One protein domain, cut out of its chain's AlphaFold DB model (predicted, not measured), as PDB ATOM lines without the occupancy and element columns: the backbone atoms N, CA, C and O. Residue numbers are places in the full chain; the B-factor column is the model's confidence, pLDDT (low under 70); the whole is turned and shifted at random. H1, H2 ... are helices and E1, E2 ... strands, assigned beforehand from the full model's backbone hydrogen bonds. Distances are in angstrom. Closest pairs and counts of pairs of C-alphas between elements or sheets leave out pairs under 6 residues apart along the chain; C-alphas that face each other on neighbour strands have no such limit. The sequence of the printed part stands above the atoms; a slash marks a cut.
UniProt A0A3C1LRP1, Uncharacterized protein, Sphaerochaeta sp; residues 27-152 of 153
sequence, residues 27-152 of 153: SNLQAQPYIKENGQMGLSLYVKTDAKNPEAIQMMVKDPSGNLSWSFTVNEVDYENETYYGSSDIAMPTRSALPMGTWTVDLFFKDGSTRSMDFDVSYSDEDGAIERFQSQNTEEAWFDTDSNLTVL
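AT A GLANCE: This is residues 27 to 152 of the 153 residues of an uncharacterized protein of Sphaerochaeta sp (UniProt A0A3C1LRP1). Two strongly twisted sheets are partly face to face as a sandwich with crossed strands: the larger, E5 E6 E2 E1 E10 E9, is curled like part of a barrel, and the smaller is E4 E3 E7 E8. The one helix, H1, covers the E10 and E9 end of the larger sheet, and the longest axis runs from H1 to the turn between E7 and E8. The printed part has 126 residues, with one named helix and ten named strands in the order E1 to E8, H1, E9, E10; the larger sheet is mixed, the smaller antiparallel, and the class is mostly strand. The whole is compact, with a radius of gyration of the C-alphas of 15.4 A and spans of 49 by 36 by 20 A.

IN THESE COORDINATES: Start with the larger sheet and find C-alpha 27 at (105.127, 62.906, -34.785); from there E1, residues 27 to 36, runs 29.4 A to C-alpha 36 at (86.380, 71.693, -13.922). E2, residues 41 to 49, runs back over 26.9 A. Look for E5, an edge strand, at residues 75 to 79 and E6, an inner strand, at residues 82 to 86, then for E9, the other edge strand, at residues 142 to 144 and E10, an inner strand, at residues 149 to 152, which ends at C-alpha 152 (90.496, 73.888, -14.173). In the smaller sheet, E3 is residues 58 to 62, E4 residues 69 to 73, E7 residues 101 to 108, 23.1 A long, and E8 residues 114 to 121, 22.3 A long. H1, residues 126 to 136, runs 16.1 A from C-alpha 126 at (87.904, 62.953, -9.509).

HOW THE PARTS SIT: In the larger sheet, E1 and E2 form an antiparallel hairpin; look at N 30 and O 46, 2.8 A apart. E1 and E10 are parallel, with N 35 and O 150 within hydrogen-bond range at 2.9 A. E10 and E9 are a hairpin, with N 151 and O 142 at 2.7 A. On the other side of E2 from E1, E6 is its antiparallel neighbour, with N 47 and O 85 at 2.8 A, and E5, an edge strand, forms a hairpin with E6, with N 77 and O 84 at 2.8 A. H1 is on this sheet at a height over the sheet of 8.7 A, two layers, a helix on one face of a sheet. It lies over E10, and on the local plane runs slantwise to the strands, at 54 degrees to E10; the closest C-alphas of the two are those of Ile 130 and Val 151, 6.7 A apart. Every O i to N i+4 pair in H1 is within hydrogen-bond range. In the smaller sheet, E7 and E8 are a hairpin, with N 103 and O 119 at 2.8 A. E3 is antiparallel to E7, with N 60 and O 106 at 2.8 A, and E3 and E4 are a hairpin, with N 61 and O 70 at 2.8 A. The two sheets form a sandwich, two sheets face to face: the facing parts are 9.9 A centre to centre and the strands stand at 54 degrees. The closest C-alphas of E1 and E8 are those of Pro 33 and Val 121, 7.1 A apart. E4 runs on into E5 across one residue, at 80 degrees. H1 is not on the smaller sheet.

THE WHOLE: The C-alphas farthest apart are those of Asp 111 and Ser 135, at 49.4 A. The printed part has no cut. The link from E6 to E7, residues 87 to 100, is long, and its residues 90 to 91 pair antiparallel with residues 42 to 43 of E2. The mean pLDDT of the printed part is 89.7; look for values under 70 at residues 52 to 56 and 87 to 88.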
ATOM      1  N   SER A  27     103.966  63.189 -35.630       83.81
ATOM      2  CA  SER A  27     105.127  62.906 -34.785       83.81
ATOM      3  C   SER A  27     104.751  62.690 -33.321       83.81
ATOM      4  O   SER A  27     105.473  62.003 -32.599       83.81
ATOM      5  N   ASN A  28     103.634  63.269 -32.870       87.12
ATOM      6  CA  ASN A  28     103.187  63.175 -31.488       87.12
ATOM      7  C   ASN A  28     101.678  63.443 -31.366       87.12
ATOM      8  O   ASN A  28     101.137  64.265 -32.107       87.12
ATOM      9  N   LEU A  29     101.032  62.762 -30.422       89.38
ATOM     10  CA  LEU A  29      99.648  62.964 -30.001       89.38
ATOM     11  C   LEU A  29      99.661  63.142 -28.480       89.38
ATOM     12  O   LEU A  29     100.161  62.273 -27.769       89.38
ATOM     13  N   GLN A  30      99.133  64.263 -28.001       90.06
ATOM     14  CA  GLN A  30      98.998  64.592 -26.587       90.06
ATOM     15  C   GLN A  30      97.523  64.625 -26.227       90.06
ATOM     16  O   GLN A  30      96.745  65.348 -26.847       90.06
ATOM     17  N   ALA A  31      97.159  63.843 -25.222       92.19
ATOM     18  CA  ALA A  31      95.805  63.727 -24.717       92.19
ATOM     19  C   ALA A  31      95.854  63.917 -23.201       92.19
ATOM     20  O   ALA A  31      96.548  63.166 -22.520       92.19
ATOM     21  N   GLN A  32      95.141  64.916 -22.681       93.00
ATOM     22  CA  GLN A  32      95.124  65.221 -21.252       93.00
ATOM     23  C   GLN A  32      93.680  65.327 -20.757       93.00
ATOM     24  O   GLN A  32      92.975  66.269 -21.138       93.00
ATOM     25  N   PRO A  33      93.202  64.378 -19.933       95.62
ATOM     26  CA  PRO A  33      91.914  64.531 -19.281       95.62
ATOM     27  C   PRO A  33      91.972  65.672 -18.260       95.62
ATOM     28  O   PRO A  33      92.983  65.888 -17.581       95.62
ATOM     29  N   TYR A  34      90.868  66.401 -18.156       95.00
ATOM     30  CA  TYR A  34      90.695  67.485 -17.204       95.00
ATOM     31  C   TYR A  34      89.335  67.406 -16.514       95.00
ATOM     32  O   TYR A  34      88.385  66.795 -17.016       95.00
ATOM     33  N   ILE A  35      89.232  68.080 -15.374       94.69
ATOM     34  CA  ILE A  35      87.992  68.292 -14.636       94.69
ATOM     35  C   ILE A  35      87.876  69.765 -14.242       94.69
ATOM     36  O   ILE A  35      88.845  70.388 -13.822       94.69
ATOM     37  N   LYS A  36      86.693  70.346 -14.412       92.50
ATOM     38  CA  LYS A  36      86.380  71.693 -13.922       92.50
ATOM     39  C   LYS A  36      85.851  71.624 -12.496       92.50
ATOM     40  O   LYS A  36      85.213  70.633 -12.144       92.50
ATOM     41  N   GLU A  37      85.979  72.702 -11.724       87.31
ATOM     42  CA  GLU A  37      85.436  72.787 -10.353       87.31
ATOM     43  C   GLU A  37      83.948  72.411 -10.243       87.31
ATOM     44  O   GLU A  37      83.494  71.883  -9.230       87.31
ATOM     45  N   ASN A  38      83.165  72.649 -11.299       87.62
ATOM     46  CA  ASN A  38      81.748  72.284 -11.346       87.62
ATOM     47  C   ASN A  38      81.480  70.781 -11.608       87.62
ATOM     48  O   ASN A  38      80.321  70.394 -11.793       87.62
ATOM     49  N   GLY A  39      82.524  69.949 -11.657       89.06
ATOM     50  CA  GLY A  39      82.462  68.512 -11.932       89.06
ATOM     51  C   GLY A  39      82.247  68.163 -13.407       89.06
ATOM     52  O   GLY A  39      81.804  67.061 -13.731       89.06
ATOM     53  N   GLN A  40      82.469  69.104 -14.330       94.12
ATOM     54  CA  GLN A  40      82.480  68.810 -15.761       94.12
ATOM     55  C   GLN A  40      83.844  68.252 -16.166       94.12
ATOM     56  O   GLN A  40      84.846  68.961 -16.085       94.12
ATOM     57  N   MET A  41      83.864  67.023 -16.673       95.12
ATOM     58  CA  MET A  41      85.071  66.433 -17.246       95.12
ATOM     59  C   MET A  41      85.223  66.752 -18.729       95.12
ATOM     60  O   MET A  41      84.244  66.990 -19.448       95.12
ATOM     61  N   GLY A  42      86.456  66.681 -19.205       95.31
ATOM     62  CA  GLY A  42      86.736  66.670 -20.626       95.31
ATOM     63  C   GLY A  42      88.139  66.198 -20.958       95.31
ATOM     64  O   GLY A  42      88.879  65.733 -20.094       95.31
ATOM     65  N   LEU A  43      88.469  66.283 -22.238       95.19
ATOM     66  CA  LEU A  43      89.732  65.844 -22.801       95.19
ATOM     67  C   LEU A  43      90.275  66.928 -23.729       95.19
ATOM     68  O   LEU A  43      89.632  67.279 -24.724       95.19
ATOM     69  N   SER A  44      91.471  67.416 -23.415       92.06
ATOM     70  CA  SER A  44      92.259  68.249 -24.319       92.06
ATOM     71  C   SER A  44      93.101  67.348 -25.218       92.06
ATOM     72  O   SER A  44      93.705  66.383 -24.742       92.06
ATOM     73  N   LEU A  45      93.118  67.637 -26.521       92.19
ATOM     74  CA  LEU A  45      93.754  66.792 -27.529       92.19
ATOM     75  C   LEU A  45      94.521  67.637 -28.548       92.19
ATOM     76  O   LEU A  45      93.938  68.476 -29.239       92.19
ATOM     77  N   TYR A  46      95.816  67.363 -28.674       90.81
ATOM     78  CA  TYR A  46      96.729  68.071 -29.566       90.81
ATOM     79  C   TYR A  46      97.617  67.093 -30.327       90.81
ATOM     80  O   TYR A  46      98.056  66.078 -29.793       90.81
ATOM     81  N   VAL A  47      97.923  67.406 -31.580       89.81
ATOM     82  CA  VAL A  47      98.851  66.647 -32.416       89.81
ATOM     83  C   VAL A  47      99.963  67.534 -32.936       89.81
ATOM     84  O   VAL A  47      99.763  68.712 -33.228       89.81
ATOM     85  N   LYS A  48     101.135  66.939 -33.120       89.19
ATOM     86  CA  LYS A  48     102.272  67.563 -33.790       89.19
ATOM     87  C   LYS A  48     102.505  66.882 -35.126       89.19
ATOM     88  O   LYS A  48     102.747  65.674 -35.181       89.19
ATOM     89  N   THR A  49     102.472  67.650 -36.204       85.81
ATOM     90  CA  THR A  49     102.642  67.149 -37.573       85.81
ATOM     91  C   THR A  49     103.610  68.026 -38.359       85.81
ATOM     92  O   THR A  49     103.789  69.198 -38.045       85.81
ATOM     93  N   ASP A  50     104.237  67.451 -39.383       80.50
ATOM     94  CA  ASP A  50     105.065  68.159 -40.365       80.50
ATOM     95  C   ASP A  50     104.248  68.758 -41.531       80.50
ATOM     96  O   ASP A  50     104.811  69.243 -42.520       80.50
ATOM     97  N   ALA A  51     102.914  68.736 -41.431       75.62
ATOM     98  CA  ALA A  51     102.015  69.257 -42.448       75.62
ATOM     99  C   ALA A  51     102.290  70.742 -42.747       75.62
ATOM    100  O   ALA A  51     102.149  71.611 -41.894       75.62
ATOM    101  N   LYS A  52     102.581  71.061 -44.015       65.75
ATOM    102  CA  LYS A  52     102.841  72.442 -44.475       65.75
ATOM    103  C   LYS A  52     101.615  73.372 -44.425       65.75
ATOM    104  O   LYS A  52     101.769  74.574 -44.610       65.75
ATOM    105  N   ASN A  53     100.402  72.829 -44.280       67.62
ATOM    106  CA  ASN A  53      99.157  73.599 -44.174       67.62
ATOM    107  C   ASN A  53      98.171  72.883 -43.225       67.62
ATOM    108  O   ASN A  53      97.340  72.087 -43.676       67.62
ATOM    109  N   PRO A  54      98.310  73.119 -41.919       67.06
ATOM    110  CA  PRO A  54      97.608  72.387 -40.873       67.06
ATOM    111  C   PRO A  54      96.180  72.889 -40.617       67.06
ATOM    112  O   PRO A  54      95.342  72.121 -40.159       67.06
ATOM    113  N   GLU A  55      95.856  74.131 -40.999       64.38
ATOM    114  CA  GLU A  55      94.502  74.711 -40.897       64.38
ATOM    115  C   GLU A  55      93.446  73.926 -41.693       64.38
ATOM    116  O   GLU A  55      92.241  74.119 -41.544       64.38
ATOM    117  N   ALA A  56      93.890  73.035 -42.577       64.88
ATOM    118  CA  ALA A  56      93.033  72.181 -43.376       64.88
ATOM    119  C   ALA A  56      92.971  70.731 -42.867       64.88
ATOM    120  O   ALA A  56      92.535  69.847 -43.610       64.88
ATOM    121  N   ILE A  57      93.418  70.484 -41.633       85.94
ATOM    122  CA  ILE A  57      93.266  69.197 -40.959       85.94
ATOM    123  C   ILE A  57      91.904  69.166 -40.259       85.94
ATOM    124  O   ILE A  57      91.573  70.031 -39.445       85.94
ATOM    125  N   GLN A  58      91.110  68.143 -40.566       90.69
ATOM    126  CA  GLN A  58      89.961  67.771 -39.744       90.69
ATOM    127  C   GLN A  58      90.358  66.629 -38.818       90.69
ATOM    128  O   GLN A  58      91.076  65.718 -39.222       90.69
ATOM    129  N   MET A  59      89.871  66.673 -37.588       91.81
ATOM    130  CA  MET A  59      90.093  65.651 -36.578       91.81
ATOM    131  C   MET A  59      88.751  65.026 -36.218       91.81
ATOM    132  O   MET A  59      87.819  65.742 -35.857       91.81
ATOM    133  N   MET A  60      88.656  63.703 -36.304       94.12
ATOM    134  CA  MET A  60      87.538  62.934 -35.772       94.12
ATOM    135  C   MET A  60      88.037  62.084 -34.616       94.12
ATOM    136  O   MET A  60      88.992  61.332 -34.764       94.12
ATOM    137  N   VAL A  61      87.377  62.187 -33.475       95.06
ATOM    138  CA  VAL A  61      87.720  61.446 -32.264       95.06
ATOM    139  C   VAL A  61      86.560  60.522 -31.931       95.06
ATOM    140  O   VAL A  61      85.399  60.908 -32.093       95.06
ATOM    141  N   LYS A  62      86.859  59.299 -31.496       96.12
ATOM    142  CA  LYS A  62      85.871  58.307 -31.065       96.12
ATOM    143  C   LYS A  62      86.222  57.796 -29.682       96.12
ATOM    144  O   LYS A  62      87.390  57.538 -29.396       96.12
ATOM    145  N   ASP A  63      85.195  57.648 -28.855       97.00
ATOM    146  CA  ASP A  63      85.347  57.049 -27.535       97.00
ATOM    147  C   ASP A  63      85.619  55.532 -27.637       97.00
ATOM    148  O   ASP A  63      85.383  54.933 -28.691       97.00
ATOM    149  N   PRO A  64      86.041  54.875 -26.542       97.94
ATOM    150  CA  PRO A  64      86.387  53.455 -26.547       97.94
ATOM    151  C   PRO A  64      85.232  52.533 -26.934       97.94
ATOM    152  O   PRO A  64      85.450  51.429 -27.431       97.94
ATOM    153  N   SER A  65      83.988  52.966 -26.706       95.94
ATOM    154  CA  SER A  65      82.813  52.195 -27.111       95.94
ATOM    155  C   SER A  65      82.427  52.402 -28.581       95.94
ATOM    156  O   SER A  65      81.630  51.629 -29.114       95.94
ATOM    157  N   GLY A  66      82.972  53.433 -29.234       93.88
ATOM    158  CA  GLY A  66      82.623  53.861 -30.588       93.88
ATOM    159  C   GLY A  66      81.231  54.490 -30.715       93.88
ATOM    160  O   GLY A  66      80.776  54.726 -31.834       93.88
ATOM    161  N   ASN A  67      80.541  54.742 -29.599       93.31
ATOM    162  CA  ASN A  67      79.184  55.295 -29.586       93.31
ATOM    163  C   ASN A  67      79.173  56.825 -29.618       93.31
ATOM    164  O   ASN A  67      78.193  57.425 -30.064       93.31
ATOM    165  N   LEU A  68      80.237  57.456 -29.129       93.25
ATOM    166  CA  LEU A  68      80.425  58.895 -29.151       93.25
ATOM    167  C   LEU A  68      81.516  59.236 -30.156       93.25
ATOM    168  O   LEU A  68      82.580  58.615 -30.198       93.25
ATOM    169  N   SER A  69      81.244  60.247 -30.975       93.81
ATOM    170  CA  SER A  69      82.220  60.772 -31.908       93.81
ATOM    171  C   SER A  69      82.123  62.281 -31.980       93.81
ATOM    172  O   SER A  69      81.032  62.854 -31.999       93.81
ATOM    173  N   TRP A  70      83.286  62.910 -32.040       93.50
ATOM    174  CA  TRP A  70      83.425  64.342 -32.190       93.50
ATOM    175  C   TRP A  70      84.227  64.634 -33.447       93.50
ATOM    176  O   TRP A  70      85.137  63.883 -33.789       93.50
ATOM    177  N   SER A  71      83.883  65.715 -34.137       91.88
ATOM    178  CA  SER A  71      84.566  66.148 -35.351       91.88
ATOM    179  C   SER A  71      84.865  67.631 -35.250       91.88
ATOM    180  O   SER A  71      83.968  68.429 -34.976       91.88
ATOM    181  N   PHE A  72      86.111  67.998 -35.517       89.00
ATOM    182  CA  PHE A  72      86.597  69.359 -35.355       89.00
ATOM    183  C   PHE A  72      87.493  69.763 -36.519       89.00
ATOM    184  O   PHE A  72      88.224  68.942 -37.074       89.00
ATOM    185  N   THR A  73      87.478  71.049 -36.849       87.25
ATOM    186  CA  THR A  73      88.609  71.672 -37.540       87.25
ATOM    187  C   THR A  73      89.671  71.962 -36.491       87.25
ATOM    188  O   THR A  73      89.342  72.517 -35.439       87.25
ATOM    189  N   VAL A  74      90.919  71.570 -36.746       87.06
ATOM    190  CA  VAL A  74      91.999  71.866 -35.802       87.06
ATOM    191  C   VAL A  74      92.392  73.338 -35.892       87.06
ATOM    192  O   VAL A  74      92.384  73.932 -36.970       87.06
ATOM    193  N   ASN A  75      92.758  73.913 -34.755       85.00
ATOM    194  CA  ASN A  75      93.376  75.223 -34.660       85.00
ATOM    195  C   ASN A  75      94.855  75.054 -34.310       85.00
ATOM    196  O   ASN A  75      95.238  74.100 -33.630       85.00
ATOM    197  N   GLU A  76      95.662  75.998 -34.775       87.12
ATOM    198  CA  GLU A  76      97.063  76.122 -34.393       87.12
ATOM    199  C   GLU A  76      97.181  76.676 -32.968       87.12
ATOM    200  O   GLU A  76      96.477  77.617 -32.594       87.12
ATOM    201  N   VAL A  77      98.063  76.073 -32.175       85.69
ATOM    202  CA  VAL A  77      98.400  76.498 -30.816       85.69
ATOM    203  C   VAL A  77      99.911  76.426 -30.650       85.69
ATOM    204  O   VAL A  77     100.499  75.356 -30.785       85.69
ATOM    205  N   ASP A  78     100.534  77.550 -30.309       87.19
ATOM    206  CA  ASP A  78     101.956  77.596 -29.976       87.19
ATOM    207  C   ASP A  78     102.159  77.450 -28.463       87.19
ATOM    208  O   ASP A  78     101.600  78.211 -27.669       87.19
ATOM    209  N   TYR A  79     102.993  76.492 -28.062       83.38
ATOM    210  CA  TYR A  79     103.363  76.246 -26.670       83.38
ATOM    211  C   TYR A  79     104.849  75.884 -26.573       83.38
ATOM    212  O   TYR A  79     105.336  75.029 -27.304       83.38
ATOM    213  N   GLU A  80     105.591  76.564 -25.694       86.31
ATOM    214  CA  GLU A  80     107.033  76.337 -25.468       86.31
ATOM    215  C   GLU A  80     107.916  76.344 -26.740       86.31
ATOM    216  O   GLU A  80     108.925  75.646 -26.828       86.31
ATOM    217  N   ASN A  81     107.595  77.211 -27.709       85.81
ATOM    218  CA  ASN A  81     108.239  77.304 -29.035       85.81
ATOM    219  C   ASN A  81     107.994  76.099 -29.956       85.81
ATOM    220  O   ASN A  81     108.708  75.925 -30.946       85.81
ATOM    221  N   GLU A  82     106.992  75.283 -29.652       86.19
ATOM    222  CA  GLU A  82     106.505  74.237 -30.534       86.19
ATOM    223  C   GLU A  82     105.073  74.533 -30.971       86.19
ATOM    224  O   GLU A  82     104.254  75.022 -30.192       86.19
ATOM    225  N   THR A  83     104.777  74.209 -32.227       86.75
ATOM    226  CA  THR A  83     103.441  74.371 -32.793       86.75
ATOM    227  C   THR A  83     102.684  73.051 -32.720       86.75
ATOM    228  O   THR A  83     103.152  72.008 -33.195       86.75
ATOM    229  N   TYR A  84     101.498  73.118 -32.132       88.19
ATOM    230  CA  TYR A  84     100.549  72.031 -31.971       88.19
ATOM    231  C   TYR A  84      99.263  72.328 -32.734       88.19
ATOM    232  O   TYR A  84      98.895  73.479 -32.961       88.19
ATOM    233  N   TYR A  85      98.543  71.269 -33.090       87.94
ATOM    234  CA  TYR A  85      97.254  71.356 -33.763       87.94
ATOM    235  C   TYR A  85      96.222  70.560 -32.986       87.94
ATOM    236  O   TYR A  85      96.380  69.360 -32.789       87.94
ATOM    237  N   GLY A  86      95.160  71.207 -32.530       82.19
ATOM    238  CA  GLY A  86      94.152  70.565 -31.687       82.19
ATOM    239  C   GLY A  86      92.784  71.202 -31.840       82.19
ATOM    240  O   GLY A  86      92.620  72.178 -32.571       82.19
ATOM    241  N   SER A  87      91.779  70.639 -31.178       69.50
ATOM    242  CA  SER A  87      90.428  71.204 -31.178       69.50
ATOM    243  C   SER A  87      90.149  72.027 -29.924       69.50
ATOM    244  O   SER A  87      90.920  72.039 -28.970       69.50
ATOM    245  N   SER A  88      88.989  72.691 -29.918       63.06
ATOM    246  CA  SER A  88      88.293  73.006 -28.670       63.06
ATOM    247  C   SER A  88      87.997  71.701 -27.930       63.06
ATOM    248  O   SER A  88      87.613  70.719 -28.566       63.06
ATOM    249  N   ASP A  89      88.198  71.692 -26.621       82.06
ATOM    250  CA  ASP A  89      88.145  70.497 -25.783       82.06
ATOM    251  C   ASP A  89      86.910  69.602 -26.007       82.06
ATOM    252  O   ASP A  89      85.784  70.083 -26.193       82.06
ATOM    253  N   ILE A  90      87.096  68.281 -25.911       90.94
ATOM    254  CA  ILE A  90      85.977  67.339 -25.791       90.94
ATOM    255  C   ILE A  90      85.414  67.489 -24.382       90.94
ATOM    256  O   ILE A  90      85.974  66.964 -23.426       90.94
ATOM    257  N   ALA A  91      84.302  68.205 -24.245       91.81
ATOM    258  CA  ALA A  91      83.631  68.385 -22.965       91.81
ATOM    259  C   ALA A  91      82.469  67.399 -22.809       91.81
ATOM    260  O   ALA A  91      81.556  67.348 -23.641       91.81
ATOM    261  N   MET A  92      82.465  66.658 -21.705       93.06
ATOM    262  CA  MET A  92      81.321  65.843 -21.315       93.06
ATOM    263  C   MET A  92      80.228  66.730 -20.701       93.06
ATOM    264  O   MET A  92      80.514  67.812 -20.180       93.06
ATOM    265  N   PRO A  93      78.948  66.322 -20.741       86.06
ATOM    266  CA  PRO A  93      77.918  66.969 -19.935       86.06
ATOM    267  C   PRO A  93      78.298  66.972 -18.447       86.06
ATOM    268  O   PRO A  93      79.010  66.087 -17.977       86.06
ATOM    269  N   THR A  94      77.816  67.955 -17.687       81.62
ATOM    270  CA  THR A  94      78.068  68.039 -16.240       81.62
ATOM    271  C   THR A  94      77.672  66.734 -15.542       81.62
ATOM    272  O   THR A  94      76.565  66.241 -15.762       81.62
ATOM    273  N   ARG A  95      78.554  66.200 -14.683       75.56
ATOM    274  CA  ARG A  95      78.403  64.903 -13.986       75.56
ATOM    275  C   ARG A  95      78.364  63.664 -14.891       75.56
ATOM    276  O   ARG A  95      77.963  62.595 -14.436       75.56
ATOM    277  N   SER A  96      78.774  63.786 -16.149       89.56
ATOM    278  CA  SER A  96      79.115  62.632 -16.976       89.56
ATOM    279  C   SER A  96      80.616  62.395 -16.900       89.56
ATOM    280  O   SER A  96      81.399  63.293 -17.207       89.56
ATOM    281  N   ALA A  97      80.997  61.173 -16.536       90.19
ATOM    282  CA  ALA A  97      82.388  60.746 -16.564       90.19
ATOM    283  C   ALA A  97      82.929  60.762 -18.000       90.19
ATOM    284  O   ALA A  97      82.207  60.447 -18.955       90.19
ATOM    285  N   LEU A  98      84.209  61.095 -18.148       95.38
ATOM    286  CA  LEU A  98      84.931  60.911 -19.399       95.38
ATOM    287  C   LEU A  98      85.201  59.407 -19.604       95.38
ATOM    288  O   LEU A  98      85.774  58.768 -18.725       95.38
ATOM    289  N   PRO A  99      84.815  58.795 -20.737       96.19
ATOM    290  CA  PRO A  99      85.088  57.378 -20.957       96.19
ATOM    291  C   PRO A  99      86.582  57.041 -20.831       96.19
ATOM    292  O   PRO A  99      87.417  57.588 -21.549       96.19
ATOM    293  N   MET A 100      86.920  56.115 -19.936       97.00
ATOM    294  CA  MET A 100      88.272  55.560 -19.837       97.00
ATOM    295  C   MET A 100      88.463  54.406 -20.824       97.00
ATOM    296  O   MET A 100      87.518  53.680 -21.135       97.00
ATOM    297  N   GLY A 101      89.703  54.203 -21.263       97.94
ATOM    298  CA  GLY A 101      90.094  53.149 -22.197       97.94
ATOM    299  C   GLY A 101      90.785  53.707 -23.434       97.94
ATOM    300  O   GLY A 101      91.250  54.844 -23.429       97.94
ATOM    301  N   THR A 102      90.846  52.897 -24.486       98.19
ATOM    302  CA  THR A 102      91.511  53.255 -25.742       98.19
ATOM    303  C   THR A 102      90.561  54.018 -26.655       98.19
ATOM    304  O   THR A 102      89.532  53.492 -27.070       98.19
ATOM    305  N   TRP A 103      90.915  55.256 -26.963       97.50
ATOM    306  CA  TRP A 103      90.238  56.131 -27.909       97.50
ATOM    307  C   TRP A 103      90.948  56.081 -29.258       97.50
ATOM    308  O   TRP A 103      92.149  55.821 -29.323       97.50
ATOM    309  N   THR A 104      90.222  56.414 -30.322       96.75
ATOM    310  CA  THR A 104      90.793  56.539 -31.668       96.75
ATOM    311  C   THR A 104      90.647  57.972 -32.160       96.75
ATOM    312  O   THR A 104      89.590  58.591 -32.009       96.75
ATOM    313  N   VAL A 105      91.698  58.488 -32.793       94.44
ATOM    314  CA  VAL A 105      91.689  59.754 -33.522       94.44
ATOM    315  C   VAL A 105      92.044  59.527 -34.988       94.44
ATOM    316  O   VAL A 105      93.063  58.927 -35.321       94.44
ATOM    317  N   ASP A 106      91.202  60.049 -35.871       93.38
ATOM    318  CA  ASP A 106      91.407  60.084 -37.310       93.38
ATOM    319  C   ASP A 106      91.672  61.534 -37.739       93.38
ATOM    320  O   ASP A 106      90.848  62.425 -37.527       93.38
ATOM    321  N   LEU A 107      92.822  61.778 -38.363       91.44
ATOM    322  CA  LEU A 107      93.179  63.050 -38.981       91.44
ATOM    323  C   LEU A 107      92.975  62.971 -40.488       91.44
ATOM    324  O   LEU A 107      93.528  62.091 -41.150       91.44
ATOM    325  N   PHE A 108      92.233  63.926 -41.034       90.75
ATOM    326  CA  PHE A 108      91.975  64.072 -42.459       90.75
ATOM    327  C   PHE A 108      92.695  65.307 -42.967       90.75
ATOM    328  O   PHE A 108      92.378  66.429 -42.578       90.75
ATOM    329  N   PHE A 109      93.657  65.100 -43.854       87.56
ATOM    330  CA  PHE A 109      94.457  66.174 -44.418       87.56
ATOM    331  C   PHE A 109      93.827  66.666 -45.724       87.56
ATOM    332  O   PHE A 109      93.220  65.904 -46.479       87.56
ATOM    333  N   LYS A 110      94.028  67.949 -46.047       84.19
ATOM    334  CA  LYS A 110      93.569  68.573 -47.309       84.19
ATOM    335  C   LYS A 110      93.987  67.819 -48.561       84.19
ATOM    336  O   LYS A 110      93.350  67.892 -49.608       84.19
ATOM    337  N   ASP A 111      95.124  67.158 -48.457       82.38
ATOM    338  CA  ASP A 111      95.735  66.419 -49.531       82.38
ATOM    339  C   ASP A 111      95.012  65.074 -49.794       82.38
ATOM    340  O   ASP A 111      95.370  64.368 -50.739       82.38
ATOM    341  N   GLY A 112      93.980  64.754 -49.008       84.56
ATOM    342  CA  GLY A 112      93.150  63.557 -49.099       84.56
ATOM    343  C   GLY A 112      93.685  62.370 -48.302       84.56
ATOM    344  O   GLY A 112      93.034  61.329 -48.281       84.56
ATOM    345  N   SER A 113      94.856  62.491 -47.672       85.44
ATOM    346  CA  SER A 113      95.389  61.443 -46.809       85.44
ATOM    347  C   SER A 113      94.659  61.401 -45.465       85.44
ATOM    348  O   SER A 113      94.132  62.405 -44.974       85.44
ATOM    349  N   THR A 114      94.639  60.211 -44.868       89.94
ATOM    350  CA  THR A 114      94.128  59.984 -43.516       89.94
ATOM    351  C   THR A 114      95.215  59.342 -42.669       89.94
ATOM    352  O   THR A 114      95.991  58.510 -43.158       89.94
ATOM    353  N   ARG A 115      95.274  59.728 -41.396       90.75
ATOM    354  CA  ARG A 115      96.106  59.089 -40.374       90.75
ATOM    355  C   ARG A 115      95.226  58.728 -39.191       90.75
ATOM    356  O   ARG A 115      94.481  59.578 -38.725       90.75
ATOM    357  N   SER A 116      95.320  57.485 -38.741       93.12
ATOM    358  CA  SER A 116      94.575  56.975 -37.592       93.12
ATOM    359  C   SER A 116      95.560  56.621 -36.489       93.12
ATOM    360  O   SER A 116      96.625  56.067 -36.776       93.12
ATOM    361  N   MET A 117      95.240  56.998 -35.258       94.12
ATOM    362  CA  MET A 117      96.057  56.756 -34.073       94.12
ATOM    363  C   MET A 117      95.147  56.378 -32.915       94.12
ATOM    364  O   MET A 117      94.050  56.919 -32.788       94.12
ATOM    365  N   ASP A 118      95.649  55.512 -32.046       96.19
ATOM    366  CA  ASP A 118      94.988  55.169 -30.795       96.19
ATOM    367  C   ASP A 118      95.731  55.812 -29.622       96.19
ATOM    368  O   ASP A 118      96.956  55.977 -29.659       96.19
ATOM    369  N   PHE A 119      94.990  56.180 -28.581       95.12
ATOM    370  CA  PHE A 119      95.541  56.703 -27.335       95.12
ATOM    371  C   PHE A 119      94.686  56.276 -26.146       95.12
ATOM    372  O   PHE A 119      93.474  56.114 -26.267       95.12
ATOM    373  N   ASP A 120      95.311  56.111 -24.985       96.44
ATOM    374  CA  ASP A 120      94.611  55.690 -23.778       96.44
ATOM    375  C   ASP A 120      94.244  56.888 -22.903       96.44
ATOM    376  O   ASP A 120      95.063  57.765 -22.628       96.44
ATOM    377  N   VAL A 121      93.006  56.887 -22.418       96.94
ATOM    378  CA  VAL A 121      92.525  57.803 -21.385       96.94
ATOM    379  C   VAL A 121      92.357  57.020 -20.094       96.94
ATOM    380  O   VAL A 121      91.603  56.046 -20.028       96.94
ATOM    381  N   SER A 122      93.047  57.468 -19.050       96.25
ATOM    382  CA  SER A 122      92.921  56.925 -17.701       96.25
ATOM    383  C   SER A 122      93.084  58.035 -16.675       96.25
ATOM    384  O   SER A 122      93.889  58.946 -16.863       96.25
ATOM    385  N   TYR A 123      92.298  57.963 -15.611       96.31
ATOM    386  CA  TYR A 123      92.338  58.888 -14.491       96.31
ATOM    387  C   TYR A 123      91.691  58.212 -13.275       96.31
ATOM    388  O   TYR A 123      91.097  57.136 -13.387       96.31
ATOM    389  N   SER A 124      91.816  58.815 -12.099       95.81
ATOM    390  CA  SER A 124      91.185  58.312 -10.876       95.81
ATOM    391  C   SER A 124      90.839  59.453  -9.925       95.81
ATOM    392  O   SER A 124      91.264  60.571 -10.161       95.81
ATOM    393  N   ASP A 125      90.071  59.175  -8.869       93.75
ATOM    394  CA  ASP A 125      89.859  60.111  -7.750       93.75
ATOM    395  C   ASP A 125      89.461  61.546  -8.168       93.75
ATOM    396  O   ASP A 125      90.094  62.524  -7.776       93.75
ATOM    397  N   GLU A 126      88.413  61.668  -8.994       93.25
ATOM    398  CA  GLU A 126      87.904  62.953  -9.509       93.25
ATOM    399  C   GLU A 126      87.603  63.958  -8.382       93.25
ATOM    400  O   GLU A 126      88.057  65.102  -8.421       93.25
ATOM    401  N   ASP A 127      86.868  63.513  -7.357       92.19
ATOM    402  CA  ASP A 127      86.486  64.349  -6.217       92.19
ATOM    403  C   ASP A 127      87.721  64.784  -5.411       92.19
ATOM    404  O   ASP A 127      87.862  65.961  -5.075       92.19
ATOM    405  N   GLY A 128      88.661  63.864  -5.160       94.38
ATOM    406  CA  GLY A 128      89.897  64.184  -4.453       94.38
ATOM    407  C   GLY A 128      90.787  65.166  -5.217       94.38
ATOM    408  O   GLY A 128      91.434  66.006  -4.586       94.38
ATOM    409  N   ALA A 129      90.789  65.130  -6.554       93.88
ATOM    410  CA  ALA A 129      91.501  66.111  -7.374       93.88
ATOM    411  C   ALA A 129      90.961  67.534  -7.144       93.88
ATOM    412  O   ALA A 129      91.738  68.468  -6.927       93.88
ATOM    413  N   ILE A 130      89.633  67.693  -7.110       92.69
ATOM    414  CA  ILE A 130      88.977  68.980  -6.827       92.69
ATOM    415  C   ILE A 130      89.268  69.441  -5.391       92.69
ATOM    416  O   ILE A 130      89.611  70.604  -5.179       92.69
ATOM    417  N   GLU A 131      89.178  68.551  -4.400       94.00
ATOM    418  CA  GLU A 131      89.472  68.894  -2.999       94.00
ATOM    419  C   GLU A 131      90.918  69.380  -2.824       94.00
ATOM    420  O   GLU A 131      91.172  70.401  -2.173       94.00
ATOM    421  N   ARG A 132      91.879  68.680  -3.442       94.12
ATOM    422  CA  ARG A 132      93.289  69.080  -3.425       94.12
ATOM    423  C   ARG A 132      93.484  70.432  -4.108       94.12
ATOM    424  O   ARG A 132      94.167  71.278  -3.532       94.12
ATOM    425  N   PHE A 133      92.847  70.670  -5.256       93.75
ATOM    426  CA  PHE A 133      92.909  71.949  -5.966       93.75
ATOM    427  C   PHE A 133      92.439  73.116  -5.091       93.75
ATOM    428  O   PHE A 133      93.172  74.085  -4.887       93.75
ATOM    429  N   GLN A 134      91.268  72.974  -4.469       91.25
ATOM    430  CA  GLN A 134      90.701  73.985  -3.573       91.25
ATOM    431  C   GLN A 134      91.599  74.250  -2.355       91.25
ATOM    432  O   GLN A 134      91.705  75.388  -1.896       91.25
ATOM    433  N   SER A 135      92.297  73.227  -1.849       92.75
ATOM    434  CA  SER A 135      93.233  73.380  -0.727       92.75
ATOM    435  C   SER A 135      94.484  74.206  -1.065       92.75
ATOM    436  O   SER A 135      95.069  74.807  -0.162       92.75
ATOM    437  N   GLN A 136      94.877  74.271  -2.345       87.25
ATOM    438  CA  GLN A 136      96.003  75.094  -2.806       87.25
ATOM    439  C   GLN A 136      95.650  76.587  -2.866       87.25
ATOM    440  O   GLN A 136      96.557  77.418  -2.892       87.25
ATOM    441  N   ASN A 137      94.356  76.936  -2.861       86.12
ATOM    442  CA  ASN A 137      93.867  78.315  -2.936       86.12
ATOM    443  C   ASN A 137      94.474  79.086  -4.132       86.12
ATOM    444  O   ASN A 137      94.972  80.206  -3.979       86.12
ATOM    445  N   THR A 138      94.462  78.447  -5.307       83.81
ATOM    446  CA  THR A 138      94.927  78.994  -6.590       83.81
ATOM    447  C   THR A 138      93.758  79.158  -7.562       83.81
ATOM    448  O   THR A 138      92.786  78.415  -7.491       83.81
ATOM    449  N   GLU A 139      93.867  80.123  -8.474       86.44
ATOM    450  CA  GLU A 139      92.942  80.323  -9.604       86.44
ATOM    451  C   GLU A 139      93.585  79.897 -10.938       86.44
ATOM    452  O   GLU A 139      93.080  80.201 -12.016       86.44
ATOM    453  N   GLU A 140      94.741  79.234 -10.889       92.06
ATOM    454  CA  GLU A 140      95.456  78.745 -12.067       92.06
ATOM    455  C   GLU A 140      95.196  77.255 -12.262       92.06
ATOM    456  O   GLU A 140      95.128  76.516 -11.286       92.06
ATOM    457  N   ALA A 141      95.099  76.799 -13.513       92.06
ATOM    458  CA  ALA A 141      94.985  75.375 -13.819       92.06
ATOM    459  C   ALA A 141      96.114  74.566 -13.154       92.06
ATOM    460  O   ALA A 141      97.280  74.963 -13.187       92.06
ATOM    461  N   TRP A 142      95.777  73.408 -12.588       93.12
ATOM    462  CA  TRP A 142      96.720  72.575 -11.843       93.12
ATOM    463  C   TRP A 142      96.661  71.126 -12.309       93.12
ATOM    464  O   TRP A 142      95.587  70.541 -12.392       93.12
ATOM    465  N   PHE A 143      97.816  70.530 -12.599       94.50
ATOM    466  CA  PHE A 143      97.900  69.102 -12.882       94.50
ATOM    467  C   PHE A 143      98.088  68.308 -11.588       94.50
ATOM    468  O   PHE A 143      99.127  68.411 -10.928       94.50
ATOM    469  N   ASP A 144      97.086  67.505 -11.247       95.06
ATOM    470  CA  ASP A 144      97.104  66.602 -10.108       95.06
ATOM    471  C   ASP A 144      97.620  65.223 -10.536       95.06
ATOM    472  O   ASP A 144      96.930  64.423 -11.172       95.06
ATOM    473  N   THR A 145      98.868  64.938 -10.171       94.62
ATOM    474  CA  THR A 145      99.560  63.699 -10.546       94.62
ATOM    475  C   THR A 145      98.931  62.450  -9.937       94.62
ATOM    476  O   THR A 145      99.083  61.372 -10.507       94.62
ATOM    477  N   ASP A 146      98.238  62.579  -8.800       95.06
ATOM    478  CA  ASP A 146      97.628  61.439  -8.105       95.06
ATOM    479  C   ASP A 146      96.362  60.953  -8.824       95.06
ATOM    480  O   ASP A 146      96.086  59.752  -8.863       95.06
ATOM    481  N   SER A 147      95.617  61.874  -9.442       94.81
ATOM    482  CA  SER A 147      94.421  61.568 -10.236       94.81
ATOM    483  C   SER A 147      94.692  61.435 -11.735       94.81
ATOM    484  O   SER A 147      93.855  60.879 -12.450       94.81
ATOM    485  N   ASN A 148      95.846  61.911 -12.215       96.25
ATOM    486  CA  ASN A 148      96.145  62.117 -13.636       96.25
ATOM    487  C   ASN A 148      95.135  63.063 -14.317       96.25
ATOM    488  O   ASN A 148      94.773  62.865 -15.475       96.25
ATOM    489  N   LEU A 149      94.665  64.083 -13.596       95.75
ATOM    490  CA  LEU A 149      93.732  65.089 -14.103       95.75
ATOM    491  C   LEU A 149      94.353  66.479 -14.042       95.75
ATOM    492  O   LEU A 149      94.978  66.859 -13.056       95.75
ATOM    493  N   THR A 150      94.099  67.283 -15.070       94.69
ATOM    494  CA  THR A 150      94.220  68.738 -14.939       94.69
ATOM    495  C   THR A 150      92.935  69.282 -14.325       94.69
ATOM    496  O   THR A 150      91.855  69.086 -14.879       94.69
ATOM    497  N   VAL A 151      93.022  69.976 -13.199       94.38
ATOM    498  CA  VAL A 151      91.895  70.690 -12.600       94.38
ATOM    499  C   VAL A 151      91.878  72.121 -13.130       94.38
ATOM    500  O   VAL A 151      92.895  72.817 -13.092       94.38
ATOM    501  N   LEU A 152      90.733  72.539 -13.665       93.00
ATOM    502  CA  LEU A 152      90.496  73.888 -14.173       93.00
ATOM    503  C   LEU A 152      89.545  74.645 -13.224       93.00
ATOM    504  O   LEU A 152      88.541  74.046 -12.812       93.00
TER     505      LEU A 152